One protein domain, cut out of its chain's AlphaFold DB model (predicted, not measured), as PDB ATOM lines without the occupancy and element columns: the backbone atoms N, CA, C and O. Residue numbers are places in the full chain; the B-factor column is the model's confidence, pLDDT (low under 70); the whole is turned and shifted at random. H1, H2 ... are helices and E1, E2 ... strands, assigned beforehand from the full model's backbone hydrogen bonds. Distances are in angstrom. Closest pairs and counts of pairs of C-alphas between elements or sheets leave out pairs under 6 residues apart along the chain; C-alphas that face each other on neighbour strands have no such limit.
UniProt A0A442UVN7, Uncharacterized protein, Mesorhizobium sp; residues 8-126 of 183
ATOM      1  N   GLN A   8     -14.277  12.726  49.980       96.12
ATOM      2  CA  GLN A   8     -13.812  14.099  50.178       96.12
ATOM      3  C   GLN A   8     -14.039  14.979  48.941       96.12
ATOM      4  O   GLN A   8     -14.402  16.152  49.076       96.12
ATOM      5  N   SER A   9     -13.848  14.438  47.737       97.88
ATOM      6  CA  SER A   9     -14.142  15.150  46.489       97.88
ATOM      7  C   SER A   9     -15.640  15.295  46.248       97.88
ATOM      8  O   SER A   9     -16.083  16.352  45.795       97.88
ATOM      9  N   ILE A  10     -16.440  14.286  46.606       98.25
ATOM     10  CA  ILE A  10     -17.906  14.364  46.558       98.25
ATOM     11  C   ILE A  10     -18.419  15.445  47.519       98.25
ATOM     12  O   ILE A  10     -19.252  16.271  47.139       98.25
ATOM     13  N   GLU A  11     -17.902  15.492  48.747       96.62
ATOM     14  CA  GLU A  11     -18.228  16.534  49.723       96.62
ATOM     15  C   GLU A  11     -17.828  17.922  49.228       96.62
ATOM     16  O   GLU A  11     -18.618  18.865  49.316       96.62
ATOM     17  N   ALA A  12     -16.630  18.060  48.657       96.69
ATOM     18  CA  ALA A  12     -16.173  19.324  48.099       96.69
ATOM     19  C   ALA A  12     -17.059  19.791  46.933       96.69
ATOM     20  O   ALA A  12     -17.457  20.960  46.883       96.69
ATOM     21  N   LEU A  13     -17.438  18.875  46.037       97.75
ATOM     22  CA  LEU A  13     -18.374  19.144  44.950       97.75
ATOM     23  C   LEU A  13     -19.740  19.587  45.483       97.75
ATOM     24  O   LEU A  13     -20.306  20.569  44.998       97.75
ATOM     25  N   ALA A  14     -20.246  18.927  46.526       96.38
ATOM     26  CA  ALA A  14     -21.490  19.318  47.176       96.38
ATOM     27  C   ALA A  14     -21.412  20.729  47.775       96.38
ATOM     28  O   ALA A  14     -22.366  21.501  47.641       96.38
ATOM     29  N   GLN A  15     -20.291  21.091  48.406       95.38
ATOM     30  CA  GLN A  15     -20.068  22.434  48.954       95.38
ATOM     31  C   GLN A  15     -20.118  23.494  47.850       95.38
ATOM     32  O   GLN A  15     -20.854  24.470  47.985       95.38
ATOM     33  N   VAL A  16     -19.427  23.285  46.726       95.81
ATOM     34  CA  VAL A  16     -19.408  24.256  45.620       95.81
ATOM     35  C   VAL A  16     -20.758  24.342  44.896       95.81
ATOM     36  O   VAL A  16     -21.265  25.441  44.657       95.81
ATOM     37  N   ILE A  17     -21.412  23.210  44.609       95.12
ATOM     38  CA  ILE A  17     -22.729  23.195  43.946       95.12
ATOM     39  C   ILE A  17     -23.816  23.815  44.835       95.12
ATOM     40  O   ILE A  17     -24.675  24.550  44.348       95.12
ATOM     41  N   SER A  18     -23.811  23.560  46.141       93.56
ATOM     42  CA  SER A  18     -24.817  24.141  47.044       93.56
ATOM     43  C   SER A  18     -24.494  25.573  47.490       93.56
ATOM     44  O   SER A  18     -25.389  26.285  47.969       93.56
ATOM     45  N   GLY A  19     -23.242  26.002  47.310       89.19
ATOM     46  CA  GLY A  19     -22.677  27.224  47.879       89.19
ATOM     47  C   GLY A  19     -22.476  27.153  49.394       89.19
ATOM     48  O   GLY A  19     -22.496  28.171  50.077       89.19
ATOM     49  N   GLY A  20     -22.331  25.940  49.927       85.62
ATOM     50  CA  GLY A  20     -22.053  25.660  51.329       85.62
ATOM     51  C   GLY A  20     -23.203  25.930  52.300       85.62
ATOM     52  O   GLY A  20     -24.373  26.080  51.924       85.62
ATOM     53  N   ALA A  21     -22.871  25.930  53.594       73.31
ATOM     54  CA  ALA A  21     -23.832  26.143  54.673       73.31
ATOM     55  C   ALA A  21     -24.433  27.560  54.628       73.31
ATOM     56  O   ALA A  21     -23.748  28.542  54.347       73.31
ATOM     57  N   ALA A  22     -25.732  27.670  54.920       63.38
ATOM     58  CA  ALA A  22     -26.411  28.961  54.940       63.38
ATOM     59  C   ALA A  22     -25.817  29.870  56.032       63.38
ATOM     60  O   ALA A  22     -25.730  29.463  57.187       63.38
ATOM     61  N   GLY A  23     -25.414  31.090  55.659       58.88
ATOM     62  CA  GLY A  23     -24.838  32.071  56.587       58.88
ATOM     63  C   GLY A  23     -23.361  31.859  56.938       58.88
ATOM     64  O   GLY A  23     -22.844  32.577  57.790       58.88
ATOM     65  N   ALA A  24     -22.667  30.910  56.299       63.22
ATOM     66  CA  ALA A  24     -21.220  30.798  56.440       63.22
ATOM     67  C   ALA A  24     -20.536  32.039  55.840       63.22
ATOM     68  O   ALA A  24     -20.820  32.409  54.704       63.22
ATOM     69  N   GLN A  25     -19.616  32.658  56.589       53.06
ATOM     70  CA  GLN A  25     -18.847  33.821  56.119       53.06
ATOM     71  C   GLN A  25     -17.970  33.515  54.893       53.06
ATOM     72  O   GLN A  25     -17.643  34.435  54.155       53.06
ATOM     73  N   ASN A  26     -17.658  32.236  54.644       59.12
ATOM     74  CA  ASN A  26     -16.757  31.784  53.582       59.12
ATOM     75  C   ASN A  26     -17.430  30.706  52.709       59.12
ATOM     76  O   ASN A  26     -17.021  29.543  52.714       59.12
ATOM     77  N   SER A  27     -18.518  31.049  52.012       79.50
ATOM     78  CA  SER A  27     -19.140  30.129  51.049       79.50
ATOM     79  C   SER A  27     -18.221  29.907  49.847       79.50
ATOM     80  O   SER A  27     -17.920  30.846  49.113       79.50
ATOM     81  N   VAL A  28     -17.828  28.660  49.597       84.56
ATOM     82  CA  VAL A  28     -16.864  28.321  48.533       84.56
ATOM     83  C   VAL A  28     -17.492  28.268  47.129       84.56
ATOM     84  O   VAL A  28     -16.822  28.033  46.132       84.56
ATOM     85  N   GLY A  29     -18.798  28.492  47.016       87.69
ATOM     86  CA  GLY A  29     -19.473  28.591  45.730       87.69
ATOM     87  C   GLY A  29     -20.762  29.385  45.831       87.69
ATOM     88  O   GLY A  29     -21.196  29.766  46.920       87.69
ATOM     89  N   VAL A  30     -21.398  29.616  44.686       88.12
ATOM     90  CA  VAL A  30     -22.629  30.408  44.616       88.12
ATOM     91  C   VAL A  30     -23.754  29.707  45.372       88.12
ATOM     92  O   VAL A  30     -24.124  28.572  45.068       88.12
ATOM     93  N   TYR A  31     -24.344  30.400  46.346       89.38
ATOM     94  CA  TYR A  31     -25.472  29.887  47.117       89.38
ATOM     95  C   TYR A  31     -26.672  29.556  46.211       89.38
ATOM     96  O   TYR A  31     -27.225  30.427  45.533       89.38
ATOM     97  N   ARG A  32     -27.147  28.301  46.250       90.19
ATOM     98  CA  ARG A  32     -28.326  27.850  45.483       90.19
ATOM     99  C   ARG A  32     -29.480  27.441  46.399       90.19
ATOM    100  O   ARG A  32     -29.359  26.526  47.206       90.19
ATOM    101  N   GLN A  33     -30.637  28.087  46.254       90.50
ATOM    102  CA  GLN A  33     -31.858  27.706  46.981       90.50
ATOM    103  C   GLN A  33     -32.215  26.225  46.739       90.50
ATOM    104  O   GLN A  33     -31.965  25.706  45.654       90.50
ATOM    105  N   GLY A  34     -32.841  25.557  47.716       91.12
ATOM    106  CA  GLY A  34     -33.128  24.112  47.646       91.12
ATOM    107  C   GLY A  34     -33.900  23.686  46.391       91.12
ATOM    108  O   GLY A  34     -33.551  22.702  45.748       91.12
ATOM    109  N   TRP A  35     -34.881  24.479  45.958       92.12
ATOM    110  CA  TRP A  35     -35.624  24.219  44.719       92.12
ATOM    111  C   TRP A  35     -34.769  24.380  43.448       92.12
ATOM    112  O   TRP A  35     -34.984  23.660  42.476       92.12
ATOM    113  N   LYS A  36     -33.770  25.279  43.453       93.62
ATOM    114  CA  LYS A  36     -32.801  25.410  42.350       93.62
ATOM    115  C   LYS A  36     -31.864  24.205  42.303       93.62
ATOM    116  O   LYS A  36     -31.560  23.738  41.212       93.62
ATOM    117  N   LEU A  37     -31.448  23.687  43.461       94.69
ATOM    118  CA  LEU A  37     -30.665  22.449  43.549       94.69
ATOM    119  C   LEU A  37     -31.460  21.250  43.039       94.69
ATOM    120  O   LEU A  37     -30.956  20.509  42.202       94.69
ATOM    121  N   LYS A  38     -32.729  21.128  43.450       96.06
ATOM    122  CA  LYS A  38     -33.643  20.099  42.942       96.06
ATOM    123  C   LYS A  38     -33.749  20.134  41.418       96.06
ATOM    124  O   LYS A  38     -33.617  19.102  40.771       96.06
ATOM    125  N   ALA A  39     -33.961  21.319  40.841       96.00
ATOM    126  CA  ALA A  39     -34.041  21.484  39.392       96.00
ATOM    127  C   ALA A  39     -32.716  21.142  38.689       96.00
ATOM    128  O   ALA A  39     -32.729  20.453  37.674       96.00
ATOM    129  N   LEU A  40     -31.581  21.587  39.239       95.62
ATOM    130  CA  LEU A  40     -30.255  21.312  38.686       95.62
ATOM    131  C   LEU A  40     -29.954  19.813  38.683       95.62
ATOM    132  O   LEU A  40     -29.646  19.270  37.632       95.62
ATOM    133  N   LEU A  41     -30.063  19.147  39.833       96.88
ATOM    134  CA  LEU A  41     -29.706  17.733  39.985       96.88
ATOM    135  C   LEU A  41     -30.635  16.821  39.176       96.88
ATOM    136  O   LEU A  41     -30.168  15.866  38.557       96.88
ATOM    137  N   LYS A  42     -31.917  17.188  39.057       96.44
ATOM    138  CA  LYS A  42     -32.866  16.496  38.177       96.44
ATOM    139  C   LYS A  42     -32.428  16.501  36.706       96.44
ATOM    140  O   LYS A  42     -32.668  15.512  36.019       96.44
ATOM    141  N   ASN A  43     -31.765  17.556  36.222       96.00
ATOM    142  CA  ASN A  43     -31.253  17.603  34.842       96.00
ATOM    143  C   ASN A  43     -30.132  16.582  34.583       96.00
ATOM    144  O   ASN A  43     -29.853  16.275  33.429       96.00
ATOM    145  N   TYR A  44     -29.521  16.048  35.644       95.88
ATOM    146  CA  TYR A  44     -28.511  14.991  35.597       95.88
ATOM    147  C   TYR A  44     -29.073  13.626  36.021       95.88
ATOM    148  O   TYR A  44     -28.312  12.720  36.337       95.88
ATOM    149  N   GLY A  45     -30.401  13.479  36.082       95.31
ATOM    150  CA  GLY A  45     -31.053  12.228  36.482       95.31
ATOM    151  C   GLY A  45     -30.990  11.926  37.983       95.31
ATOM    152  O   GLY A  45     -31.434  10.862  38.406       95.31
ATOM    153  N   LEU A  46     -30.485  12.853  38.802       96.56
ATOM    154  CA  LEU A  46     -30.332  12.649  40.239       96.56
ATOM    155  C   LEU A  46     -31.602  13.047  40.991       96.56
ATOM    156  O   LEU A  46     -32.179  14.118  40.776       96.56
ATOM    157  N   HIS A  47     -32.021  12.183  41.913       93.44
ATOM    158  CA  HIS A  47     -33.094  12.497  42.844       93.44
ATOM    159  C   HIS A  47     -32.574  13.409  43.964       93.44
ATOM    160  O   HIS A  47     -31.492  13.190  44.506       93.44
ATOM    161  N   TYR A  48     -33.354  14.431  44.310       94.50
ATOM    162  CA  TYR A  48     -33.035  15.372  45.377       94.50
ATOM    163  C   TYR A  48     -34.319  15.860  46.046       94.50
ATOM    164  O   TYR A  48     -35.219  16.377  45.376       94.50
ATOM    165  N   GLU A  49     -34.364  15.759  47.369       91.12
ATOM    166  CA  GLU A  49     -35.454  16.244  48.209       91.12
ATOM    167  C   GLU A  49     -34.844  16.910  49.449       91.12
ATOM    168  O   GLU A  49     -33.887  16.399  50.025       91.12
ATOM    169  N   LEU A  50     -35.353  18.083  49.835       87.62
ATOM    170  CA  LEU A  50     -34.849  18.822  50.995       87.62
ATOM    171  C   LEU A  50     -35.855  18.701  52.143       87.62
ATOM    172  O   LEU A  50     -36.761  19.524  52.268       87.62
ATOM    173  N   GLU A  51     -35.692  17.685  52.987       83.06
ATOM    174  CA  GLU A  51     -36.617  17.364  54.086       83.06
ATOM    175  C   GLU A  51     -36.196  18.019  55.415       83.06
ATOM    176  O   GLU A  51     -35.999  17.362  56.433       83.06
ATOM    177  N   GLY A  52     -36.008  19.343  55.416       72.31
ATOM    178  CA  GLY A  52     -35.638  20.099  56.627       72.31
ATOM    179  C   GLY A  52     -34.194  19.891  57.115       72.31
ATOM    180  O   GLY A  52     -33.822  20.396  58.173       72.31
ATOM    181  N   THR A  53     -33.371  19.179  56.346       79.50
ATOM    182  CA  THR A  53     -31.943  18.942  56.591       79.50
ATOM    183  C   THR A  53     -31.055  19.988  55.895       79.50
ATOM    184  O   THR A  53     -31.523  20.937  55.259       79.50
ATOM    185  N   SER A  54     -29.733  19.846  56.031       88.56
ATOM    186  CA  SER A  54     -28.766  20.699  55.336       88.56
ATOM    187  C   SER A  54     -28.769  20.436  53.827       88.56
ATOM    188  O   SER A  54     -28.588  19.301  53.387       88.56
ATOM    189  N   ARG A  55     -28.850  21.509  53.024       91.06
ATOM    190  CA  ARG A  55     -28.705  21.443  51.556       91.06
ATOM    191  C   ARG A  55     -27.419  20.740  51.130       91.06
ATOM    192  O   ARG A  55     -27.437  20.023  50.133       91.06
ATOM    193  N   VAL A  56     -26.327  20.955  51.867       92.69
ATOM    194  CA  VAL A  56     -25.026  20.335  51.584       92.69
ATOM    195  C   VAL A  56     -25.139  18.822  51.744       92.69
ATOM    196  O   VAL A  56     -24.822  18.094  50.813       92.69
ATOM    197  N   SER A  57     -25.669  18.352  52.876       93.12
ATOM    198  CA  SER A  57     -25.809  16.921  53.176       93.12
ATOM    199  C   SER A  57     -26.709  16.197  52.172       93.12
ATOM    200  O   SER A  57     -26.367  15.108  51.723       93.12
ATOM    201  N   GLU A  58     -27.815  16.820  51.754       94.81
ATOM    202  CA  GLU A  58     -28.671  16.248  50.703       94.81
ATOM    203  C   GLU A  58     -27.990  16.236  49.333       94.81
ATOM    204  O   GLU A  58     -28.180  15.314  48.544       94.81
ATOM    205  N   THR A  59     -27.144  17.231  49.052       95.88
ATOM    206  CA  THR A  59     -26.362  17.256  47.809       95.88
ATOM    207  C   THR A  59     -25.310  16.147  47.821       95.88
ATOM    208  O   THR A  59     -25.182  15.448  46.825       95.88
ATOM    209  N   VAL A  60     -24.622  15.914  48.947       96.31
ATOM    210  CA  VAL A  60     -23.695  14.776  49.109       96.31
ATOM    211  C   VAL A  60     -24.414  13.457  48.842       96.31
ATOM    212  O   VAL A  60     -23.948  12.668  48.027       96.31
ATOM    213  N   ARG A  61     -25.584  13.241  49.456       95.94
ATOM    214  CA  ARG A  61     -26.373  12.016  49.255       95.94
ATOM    215  C   ARG A  61     -26.750  11.810  47.785       95.94
ATOM    216  O   ARG A  61     -26.582  10.710  47.262       95.94
ATOM    217  N   ALA A  62     -27.216  12.863  47.112       96.62
ATOM    218  CA  ALA A  62     -27.541  12.804  45.689       96.62
ATOM    219  C   ALA A  62     -26.301  12.479  44.831       96.62
ATOM    220  O   ALA A  62     -26.372  11.621  43.954       96.62
ATOM    221  N   LEU A  63     -25.152  13.099  45.111       97.12
ATOM    222  CA  LEU A  63     -23.904  12.855  44.380       97.12
ATOM    223  C   LEU A  63     -23.326  11.456  44.627       97.12
ATOM    224  O   LEU A  63     -22.818  10.847  43.692       97.12
ATOM    225  N   MET A  64     -23.434  10.914  45.841       96.88
ATOM    226  CA  MET A  64     -23.060   9.521  46.117       96.88
ATOM    227  C   MET A  64     -23.935   8.545  45.323       96.88
ATOM    228  O   MET A  64     -23.431   7.562  44.788       96.88
ATOM    229  N   SER A  65     -25.235   8.839  45.177       96.00
ATOM    230  CA  SER A  65     -26.135   8.001  44.372       96.00
ATOM    231  C   SER A  65     -25.785   7.993  42.880       96.00
ATOM    232  O   SER A  65     -26.014   6.985  42.217       96.00
ATOM    233  N   ALA A  66     -25.165   9.065  42.366       96.00
ATOM    234  CA  ALA A  66     -24.713   9.138  40.977       96.00
ATOM    235  C   ALA A  66     -23.699   8.035  40.636       96.00
ATOM    236  O   ALA A  66     -23.745   7.482  39.541       96.00
ATOM    237  N   GLY A  67     -22.840   7.659  41.591       93.00
ATOM    238  CA  GLY A  67     -21.823   6.616  41.423       93.00
ATOM    239  C   GLY A  67     -22.394   5.214  41.195       93.00
ATOM    240  O   GLY A  67     -21.660   4.305  40.818       93.00
ATOM    241  N   MET A  68     -23.703   5.034  41.399       92.19
ATOM    242  CA  MET A  68     -24.414   3.781  41.141       92.19
ATOM    243  C   MET A  68     -24.916   3.665  39.696       92.19
ATOM    244  O   MET A  68     -25.387   2.595  39.303       92.19
ATOM    245  N   PHE A  69     -24.876   4.747  38.913       94.12
ATOM    246  CA  PHE A  69     -25.375   4.747  37.544       94.12
ATOM    247  C   PHE A  69     -24.321   4.274  36.534       94.12
ATOM    248  O   PHE A  69     -23.126   4.503  36.732       94.12
ATOM    249  N   PRO A  70     -24.734   3.629  35.423       93.56
ATOM    250  CA  PRO A  70     -23.803   3.192  34.380       93.56
ATOM    251  C   PRO A  70     -23.007   4.338  33.738       93.56
ATOM    252  O   PRO A  70     -21.898   4.118  33.261       93.56
ATOM    253  N   ASP A  71     -23.569   5.545  33.724       95.25
ATOM    254  CA  ASP A  71     -23.011   6.779  33.167       95.25
ATOM    255  C   ASP A  71     -22.458   7.728  34.248       95.25
ATOM    256  O   ASP A  71     -22.364   8.938  34.032       95.25
ATOM    257  N   ALA A  72     -22.069   7.193  35.414       95.69
ATOM    258  CA  ALA A  72     -21.540   7.969  36.539       95.69
ATOM    259  C   ALA A  72     -20.391   8.913  36.144       95.69
ATOM    260  O   ALA A  72     -20.379  10.067  36.573       95.69
ATOM    261  N   ASP A  73     -19.461   8.449  35.300       96.62
ATOM    262  CA  ASP A  73     -18.339   9.256  34.806       96.62
ATOM    263  C   ASP A  73     -18.841  10.543  34.123       96.62
ATOM    264  O   ASP A  73     -18.470  11.652  34.511       96.62
ATOM    265  N   ASP A  74     -19.761  10.412  33.164       97.00
ATOM    266  CA  ASP A  74     -20.327  11.542  32.422       97.00
ATOM    267  C   ASP A  74     -21.104  12.500  33.337       97.00
ATOM    268  O   ASP A  74     -21.103  13.718  33.129       97.00
ATOM    269  N   ILE A  75     -21.799  11.960  34.341       97.69
ATOM    270  CA  ILE A  75     -22.545  12.752  35.321       97.69
ATOM    271  C   ILE A  75     -21.579  13.569  36.182       97.69
ATOM    272  O   ILE A  75     -21.770  14.780  36.329       97.69
ATOM    273  N   TYR A  76     -20.530  12.942  36.718       98.06
ATOM    274  CA  TYR A  76     -19.543  13.626  37.548       98.06
ATOM    275  C   TYR A  76     -18.768  14.682  36.772       98.06
ATOM    276  O   TYR A  76     -18.617  15.792  37.279       98.06
ATOM    277  N   GLU A  77     -18.340  14.395  35.540       97.81
ATOM    278  CA  GLU A  77     -17.661  15.380  34.693       97.81
ATOM    279  C   GLU A  77     -18.517  16.640  34.514       97.81
ATOM    280  O   GLU A  77     -18.077  17.758  34.801       97.81
ATOM    281  N   LYS A  78     -19.778  16.462  34.104       97.69
ATOM    282  CA  LYS A  78     -20.688  17.587  33.868       97.69
ATOM    283  C   LYS A  78     -21.007  18.347  35.153       97.69
ATOM    284  O   LYS A  78     -21.115  19.571  35.113       97.69
ATOM    285  N   LEU A  79     -21.151  17.658  36.286       97.81
ATOM    286  CA  LEU A  79     -21.423  18.293  37.577       97.81
ATOM    287  C   LEU A  79     -20.215  19.066  38.113       97.81
ATOM    288  O   LEU A  79     -20.401  20.176  38.607       97.81
ATOM    289  N   LEU A  80     -18.999  18.531  37.973       98.00
ATOM    290  CA  LEU A  80     -17.757  19.221  38.330       98.00
ATOM    291  C   LEU A  80     -17.607  20.514  37.527       98.00
ATOM    292  O   LEU A  80     -17.428  21.581  38.112       98.00
ATOM    293  N   ILE A  81     -17.785  20.440  36.205       97.56
ATOM    294  CA  ILE A  81     -17.749  21.617  35.327       97.56
ATOM    295  C   ILE A  81     -18.877  22.589  35.684       97.56
ATOM    296  O   ILE A  81     -18.644  23.793  35.780       97.56
ATOM    297  N   LYS A  82     -20.101  22.096  35.921       96.81
ATOM    298  CA  LYS A  82     -21.233  22.966  36.256       96.81
ATOM    299  C   LYS A  82     -21.059  23.667  37.603       96.81
ATOM    300  O   LYS A  82     -21.525  24.797  37.749       96.81
ATOM    301  N   GLY A  83     -20.416  23.016  38.573       95.19
ATOM    302  CA  GLY A  83     -20.139  23.584  39.892       95.19
ATOM    303  C   GLY A  83     -19.336  24.882  39.813       95.19
ATOM    304  O   GLY A  83     -19.637  25.821  40.546       95.19
ATOM    305  N   VAL A  84     -18.398  24.956  38.865       96.12
ATOM    306  CA  VAL A  84     -17.516  26.109  38.622       96.12
ATOM    307  C   VAL A  84     -17.727  26.729  37.241       96.12
ATOM    308  O   VAL A  84     -16.794  27.209  36.604       96.12
ATOM    309  N   ASP A  85     -18.957  26.725  36.743       95.44
ATOM    310  CA  ASP A  85     -19.296  27.386  35.485       95.44
ATOM    311  C   ASP A  85     -19.073  28.907  35.616       95.44
ATOM    312  O   ASP A  85     -19.762  29.530  36.429       95.44
ATOM    313  N   PRO A  86     -18.175  29.544  34.833       94.75
ATOM    314  CA  PRO A  86     -17.861  30.971  34.980       94.75
ATOM    315  C   PRO A  86     -19.084  31.890  34.859       94.75
ATOM    316  O   PRO A  86     -19.100  32.991  35.409       94.75
ATOM    317  N   ARG A  87     -20.149  31.436  34.183       93.44
ATOM    318  CA  ARG A  87     -21.414  32.179  34.050       93.44
ATOM    319  C   ARG A  87     -22.159  32.341  35.374       93.44
ATOM    320  O   ARG A  87     -22.961  33.261  35.501       93.44
ATOM    321  N   ASP A  88     -21.896  31.477  36.352       92.19
ATOM    322  CA  ASP A  88     -22.459  31.612  37.696       92.19
ATOM    323  C   ASP A  88     -21.686  32.671  38.524       92.19
ATOM    324  O   ASP A  88     -22.204  33.147  39.531       92.19
ATOM    325  N   TYR A  89     -20.501  33.106  38.066       92.25
ATOM    326  CA  TYR A  89     -19.571  34.005  38.767       92.25
ATOM    327  C   TYR A  89     -19.300  35.320  38.009       92.25
ATOM    328  O   TYR A  89     -18.249  35.939  38.166       92.25
ATOM    329  N   VAL A  90     -20.229  35.776  37.162       92.44
ATOM    330  CA  VAL A  90     -20.044  36.998  36.355       92.44
ATOM    331  C   VAL A  90     -19.706  38.203  37.243       92.44
ATOM    332  O   VAL A  90     -20.446  38.534  38.170       92.44
ATOM    333  N   GLY A  91     -18.583  38.863  36.934       91.06
ATOM    334  CA  GLY A  91     -18.064  40.008  37.690       91.06
ATOM    335  C   GLY A  91     -17.398  39.648  39.024       91.06
ATOM    336  O   GLY A  91     -17.089  40.548  39.797       91.06
ATOM    337  N   GLN A  92     -17.203  38.356  39.303       91.44
ATOM    338  CA  GLN A  92     -16.652  37.812  40.549       91.44
ATOM    339  C   GLN A  92     -15.570  36.757  40.239       91.44
ATOM    340  O   GLN A  92     -15.617  35.637  40.746       91.44
ATOM    341  N   ASP A  93     -14.607  37.110  39.377       90.88
ATOM    342  CA  ASP A  93     -13.542  36.200  38.918       90.88
ATOM    343  C   ASP A  93     -12.683  35.648  40.071       90.88
ATOM    344  O   ASP A  93     -12.322  34.474  40.041       90.88
ATOM    345  N   ASP A  94     -12.414  36.445  41.109       91.56
ATOM    346  CA  ASP A  94     -11.654  35.986  42.281       91.56
ATOM    347  C   ASP A  94     -12.392  34.858  43.019       91.56
ATOM    348  O   ASP A  94     -11.805  33.833  43.356       91.56
ATOM    349  N   TRP A  95     -13.714  34.982  43.183       92.81
ATOM    350  CA  TRP A  95     -14.524  33.941  43.820       92.81
ATOM    351  C   TRP A  95     -14.626  32.677  42.955       92.81
ATOM    352  O   TRP A  95     -14.671  31.559  43.472       92.81
ATOM    353  N   HIS A  96     -14.634  32.838  41.626       94.62
ATOM    354  CA  HIS A  96     -14.541  31.706  40.700       94.62
ATOM    355  C   HIS A  96     -13.219  30.952  40.873       94.62
ATOM    356  O   HIS A  96     -13.229  29.724  40.975       94.62
ATOM    357  N   ALA A  97     -12.103  31.683  40.951       93.38
ATOM    358  CA  ALA A  97     -10.782  31.108  41.174       93.38
ATOM    359  C   ALA A  97     -10.708  30.370  42.521       93.38
ATOM    360  O   ALA A  97     -10.298  29.212  42.552       93.38
ATOM    361  N   GLU A  98     -11.213  30.969  43.603       93.88
ATOM    362  CA  GLU A  98     -11.280  30.328  44.924       93.88
ATOM    363  C   GLU A  98     -12.099  29.024  44.911       93.88
ATOM    364  O   GLU A  98     -11.697  28.024  45.513       93.88
ATOM    365  N   ALA A  99     -13.234  29.005  44.204       95.44
ATOM    366  CA  ALA A  99     -14.064  27.810  44.064       95.44
ATOM    367  C   ALA A  99     -13.336  26.689  43.301       95.44
ATOM    368  O   ALA A  99     -13.399  25.519  43.695       95.44
ATOM    369  N   MET A 100     -12.624  27.043  42.223       96.69
ATOM    370  CA  MET A 100     -11.801  26.097  41.468       96.69
ATOM    371  C   MET A 100     -10.650  25.549  42.312       96.69
ATOM    372  O   MET A 100     -10.446  24.336  42.333       96.69
ATOM    373  N   ASP A 101      -9.924  26.408  43.029       95.81
ATOM    374  CA  ASP A 101      -8.795  26.012  43.875       95.81
ATOM    375  C   ASP A 101      -9.245  25.086  45.006       95.81
ATOM    376  O   ASP A 101      -8.616  24.058  45.274       95.81
ATOM    377  N   TYR A 102     -10.391  25.385  45.619       95.56
ATOM    378  CA  TYR A 102     -10.974  24.537  46.650       95.56
ATOM    379  C   TYR A 102     -11.309  23.127  46.149       95.56
ATOM    380  O   TYR A 102     -11.022  22.156  46.861       95.56
ATOM    381  N   LEU A 103     -11.903  23.000  44.954       96.69
ATOM    382  CA  LEU A 103     -12.191  21.696  44.345       96.69
ATOM    383  C   LEU A 103     -10.912  20.981  43.928       96.69
ATOM    384  O   LEU A 103     -10.721  19.821  44.286       96.69
ATOM    385  N   ASN A 104     -10.016  21.676  43.227       97.00
ATOM    386  CA  ASN A 104      -8.764  21.115  42.731       97.00
ATOM    387  C   ASN A 104      -7.878  20.569  43.854       97.00
ATOM    388  O   ASN A 104      -7.242  19.536  43.669       97.00
ATOM    389  N   ALA A 105      -7.893  21.191  45.035       94.19
ATOM    390  CA  ALA A 105      -7.174  20.686  46.201       94.19
ATOM    391  C   ALA A 105      -7.632  19.284  46.655       94.19
ATOM    392  O   ALA A 105      -6.834  18.560  47.244       94.19
ATOM    393  N   ARG A 106      -8.891  18.887  46.395       95.38
ATOM    394  CA  ARG A 106      -9.380  17.516  46.650       95.38
ATOM    395  C   ARG A 106      -9.214  16.624  45.428       95.38
ATOM    396  O   ARG A 106      -8.657  15.539  45.551       95.38
ATOM    397  N   LEU A 107      -9.628  17.110  44.256       96.19
ATOM    398  CA  LEU A 107      -9.581  16.355  42.999       96.19
ATOM    399  C   LEU A 107      -8.169  15.879  42.647       96.19
ATOM    400  O   LEU A 107      -8.023  14.829  42.028       96.19
ATOM    401  N   ALA A 108      -7.132  16.597  43.091       93.00
ATOM    402  CA  ALA A 108      -5.748  16.183  42.900       93.00
ATOM    403  C   ALA A 108      -5.442  14.789  43.475       93.00
ATOM    404  O   ALA A 108      -4.624  14.071  42.908       93.00
ATOM    405  N   PHE A 109      -6.107  14.387  44.564       90.12
ATOM    406  CA  PHE A 109      -5.961  13.052  45.155       90.12
ATOM    407  C   PHE A 109      -6.721  11.962  44.388       90.12
ATOM    408  O   PHE A 109      -6.427  10.782  44.568       90.12
ATOM    409  N   ASP A 110      -7.635  12.362  43.503       93.50
ATOM    410  CA  ASP A 110      -8.379  11.487  42.595       93.50
ATOM    411  C   ASP A 110      -7.788  11.516  41.165       93.50
ATOM    412  O   ASP A 110      -8.442  11.095  40.212       93.50
ATOM    413  N   ASP A 111      -6.563  12.037  40.998       91.69
ATOM    414  CA  ASP A 111      -5.889  12.238  39.705       91.69
ATOM    415  C   ASP A 111      -6.697  13.112  38.720       91.69
ATOM    416  O   ASP A 111      -6.674  12.902  37.504       91.69
ATOM    417  N   LEU A 112      -7.408  14.125  39.221       94.94
ATOM    418  CA  LEU A 112      -8.253  15.022  38.426       94.94
ATOM    419  C   LEU A 112      -7.940  16.499  38.699       94.94
ATOM    420  O   LEU A 112      -7.527  16.882  39.792       94.94
ATOM    421  N   ARG A 113      -8.173  17.357  37.702       95.69
ATOM    422  CA  ARG A 113      -8.076  18.817  37.843       95.69
ATOM    423  C   ARG A 113      -9.042  19.536  36.915       95.69
ATOM    424  O   ARG A 113      -9.224  19.152  35.769       95.69
ATOM    425  N   LEU A 114      -9.639  20.610  37.404       97.00
ATOM    426  CA  LEU A 114     -10.377  21.591  36.620       97.00
ATOM    427  C   LEU A 114      -9.409  22.658  36.107       97.00
ATOM    428  O   LEU A 114      -8.657  23.260  36.878       97.00
ATOM    429  N   GLU A 115      -9.451  22.901  34.803       95.12
ATOM    430  CA  GLU A 115      -8.664  23.928  34.125       95.12
ATOM    431  C   GLU A 115      -9.592  24.926  33.434       95.12
ATOM    432  O   GLU A 115     -10.586  24.540  32.814       95.12
ATOM    433  N   ARG A 116      -9.254  26.218  33.529       90.69
ATOM    434  CA  ARG A 116      -9.948  27.298  32.825       90.69
ATOM    435  C   ARG A 116      -9.208  27.597  31.524       90.69
ATOM    436  O   ARG A 116      -8.028  27.932  31.551       90.69
ATOM    437  N   ASP A 117      -9.918  27.502  30.409       85.81
ATOM    438  CA  ASP A 117      -9.472  27.927  29.084       85.81
ATOM    439  C   ASP A 117     -10.365  29.084  28.615       85.81
ATOM    440  O   ASP A 117     -11.492  28.900  28.138       85.81
ATOM    441  N   GLY A 118      -9.902  30.307  28.882       84.38
ATOM    442  CA  GLY A 118     -10.674  31.529  28.679       84.38
ATOM    443  C   GLY A 118     -12.003  31.515  29.443       84.38
ATOM    444  O   GLY A 118     -12.042  31.682  30.665       84.38
ATOM    445  N   MET A 119     -13.101  31.341  28.703       86.44
ATOM    446  CA  MET A 119     -14.476  31.334  29.228       86.44
ATOM    447  C   MET A 119     -15.021  29.932  29.524       86.44
ATOM    448  O   MET A 119     -16.150  29.807  29.995       86.44
ATOM    449  N   HIS A 120     -14.246  28.886  29.246       89.44
ATOM    450  CA  HIS A 120     -14.658  27.504  29.448       89.44
ATOM    451  C   HIS A 120     -13.861  26.869  30.581       89.44
ATOM    452  O   HIS A 120     -12.696  27.190  30.802       89.44
ATOM    453  N   VAL A 121     -14.501  25.944  31.289       95.69
ATOM    454  CA  VAL A 121     -13.836  25.060  32.245       95.69
ATOM    455  C   VAL A 121     -13.918  23.643  31.704       95.69
ATOM    456  O   VAL A 121     -14.970  23.224  31.220       95.69
ATOM    457  N   ARG A 122     -12.808  22.914  31.788       95.38
ATOM    458  CA  ARG A 122     -12.722  21.498  31.427       95.38
ATOM    459  C   ARG A 122     -12.114  20.698  32.567       95.38
ATOM    460  O   ARG A 122     -11.286  21.213  33.315       95.38
ATOM    461  N   LEU A 123     -12.520  19.439  32.679       96.00
ATOM    462  CA  LEU A 123     -11.915  18.481  33.593       96.00
ATOM    463  C   LEU A 123     -10.794  17.739  32.859       96.00
ATOM    464  O   LEU A 123     -10.970  17.290  31.728       96.00
ATOM    465  N   VAL A 124      -9.641  17.613  33.500       92.75
ATOM    466  CA  VAL A 124      -8.493  16.864  32.996       92.75
ATOM    467  C   VAL A 124      -8.103  15.783  33.979       92.75
ATOM    468  O   VAL A 124      -8.257  15.943  35.190       92.75
ATOM    469  N   ASN A 125      -7.555  14.694  33.453       89.31
ATOM    470  CA  ASN A 125      -6.863  13.713  34.266       89.31
ATOM    471  C   ASN A 125      -5.431  14.209  34.510       89.31
ATOM    472  O   ASN A 125      -4.707  14.506  33.561       89.31
ATOM    473  N   LEU A 126      -5.033  14.308  35.774       79.56
ATOM    474  CA  LEU A 126      -3.660  14.609  36.182       79.56
ATOM    475  C   LEU A 126      -2.726  13.403  36.045       79.56
ATOM    476  O   LEU A 126      -1.518  13.545  36.241       79.56
TER     477      LEU A 126
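AT A GLANCE: This is residues 8 to 126 of the 183 residues of an uncharacterized protein of Mesorhizobium sp (UniProt A0A442UVN7). A helical body is built round H1, with H3 crossing it on one side, H6 running beside it on the opposite side, and H4 meeting its last turn. A two-stranded hairpin, E1 and E2, packs on H4 and H6 at one end of this body, while H2 runs beside H3 at the other end; the short H5 makes a corner with the beginning of H6. The printed part has 119 residues, with six named helices and then two named strands along the chain, H1 H2 H3 H4 H5 H6 E1 E2, and the class is mostly helix. The sheet has the order E1 - E2 and is antiparallel. The whole is compact, with a radius of gyration of the C-alphas of 13.4 A and spans of 37 by 36 by 23 A.

HOW THE PARTS SIT: H1, residues 8 to 18, and H3, residues 55 to 66, are the hub helices, touching three others each. They touch each other at a steep tilt of 56 degrees, opposite ways, closest at the C-alphas of Ala 14 and Thr 59, 5.3 A apart. H2, residues 34 to 42, is close to H1 but not clearly touching, with the C-alphas of Ser 18 and Leu 37 closest at 7.0 A. H2 and H3 only just touch, with 3 pairs of C-alphas within 8 A, the closest being Gly 34 and Arg 55 at 6.5 A; they run the same way at a shallow tilt of 9 degrees. H4, residues 72 to 83, touches H3 only at the corner by their link, and only just, with 3 pairs of C-alphas within 8 A; the closest are those of Ala 66 and Ala 72, 5.6 A apart. With residues 80 to 83 alone H4 touches H1, the same way at a steep tilt of 49 degrees, and the C-alphas of Ile 17 and Gly 83 are closest at 4.8 A. H5, residues 86 to 89, and H6, residues 93 to 110, touch only at the corner, where the C-alphas of Tyr 89 and His 96 are closest at 5.9 A. H6 touches H1 at a shallow tilt of 24 degrees, opposite ways, closest at the C-alphas of Ser 9 and Arg 106, 5.3 A apart. E1, residues 112 to 117, and E2, residues 120 to 125, form an antiparallel hairpin, with N 115 and O 122 at 2.9 A and N 117 and O 120 at 2.8 A, both within hydrogen-bond range. The closest C-alphas of H6 and E1 are those of Asn 104 and Arg 113, 5.4 A apart, and those of H4 and E2 are Ile 81 and Val 121, 6.1 A apart. H2 is apart from H4, H5, H6, E1 and E2. Each O i to N i+4 pair is within hydrogen-bond range in H1, H2, H3 and H4, and 11 of 14 are in H6; H5 is too short for such a pair.

IN THESE COORDINATES: H1 begins at C-alpha 8, (-13.812, 14.099, 50.178), and is 15.2 A long. H2 measures 12.2 A, H3 16.7 A, H4 16.0 A and H5 5.1 A from first to last C-alpha. H6, the longest helix, spans 25.5 A from C-alpha 93 at (-13.542, 36.200, 38.918), with a kink of 28 degrees near residue 104. E1 is 16.0 A long, and E2 is 16.6 A long and ends at C-alpha 125, (-6.863, 13.713, 34.266).

THE WHOLE: The two C-alphas farthest apart are those of Gly 52 and Gly 118, 39.2 A. The printed part has no cut. The links H1 to H2, residues 19 to 33, and H2 to H3, residues 43 to 54, are long; the other links are tight. The mean pLDDT of the printed part is 91.7, and residues 22 to 26 are under 70.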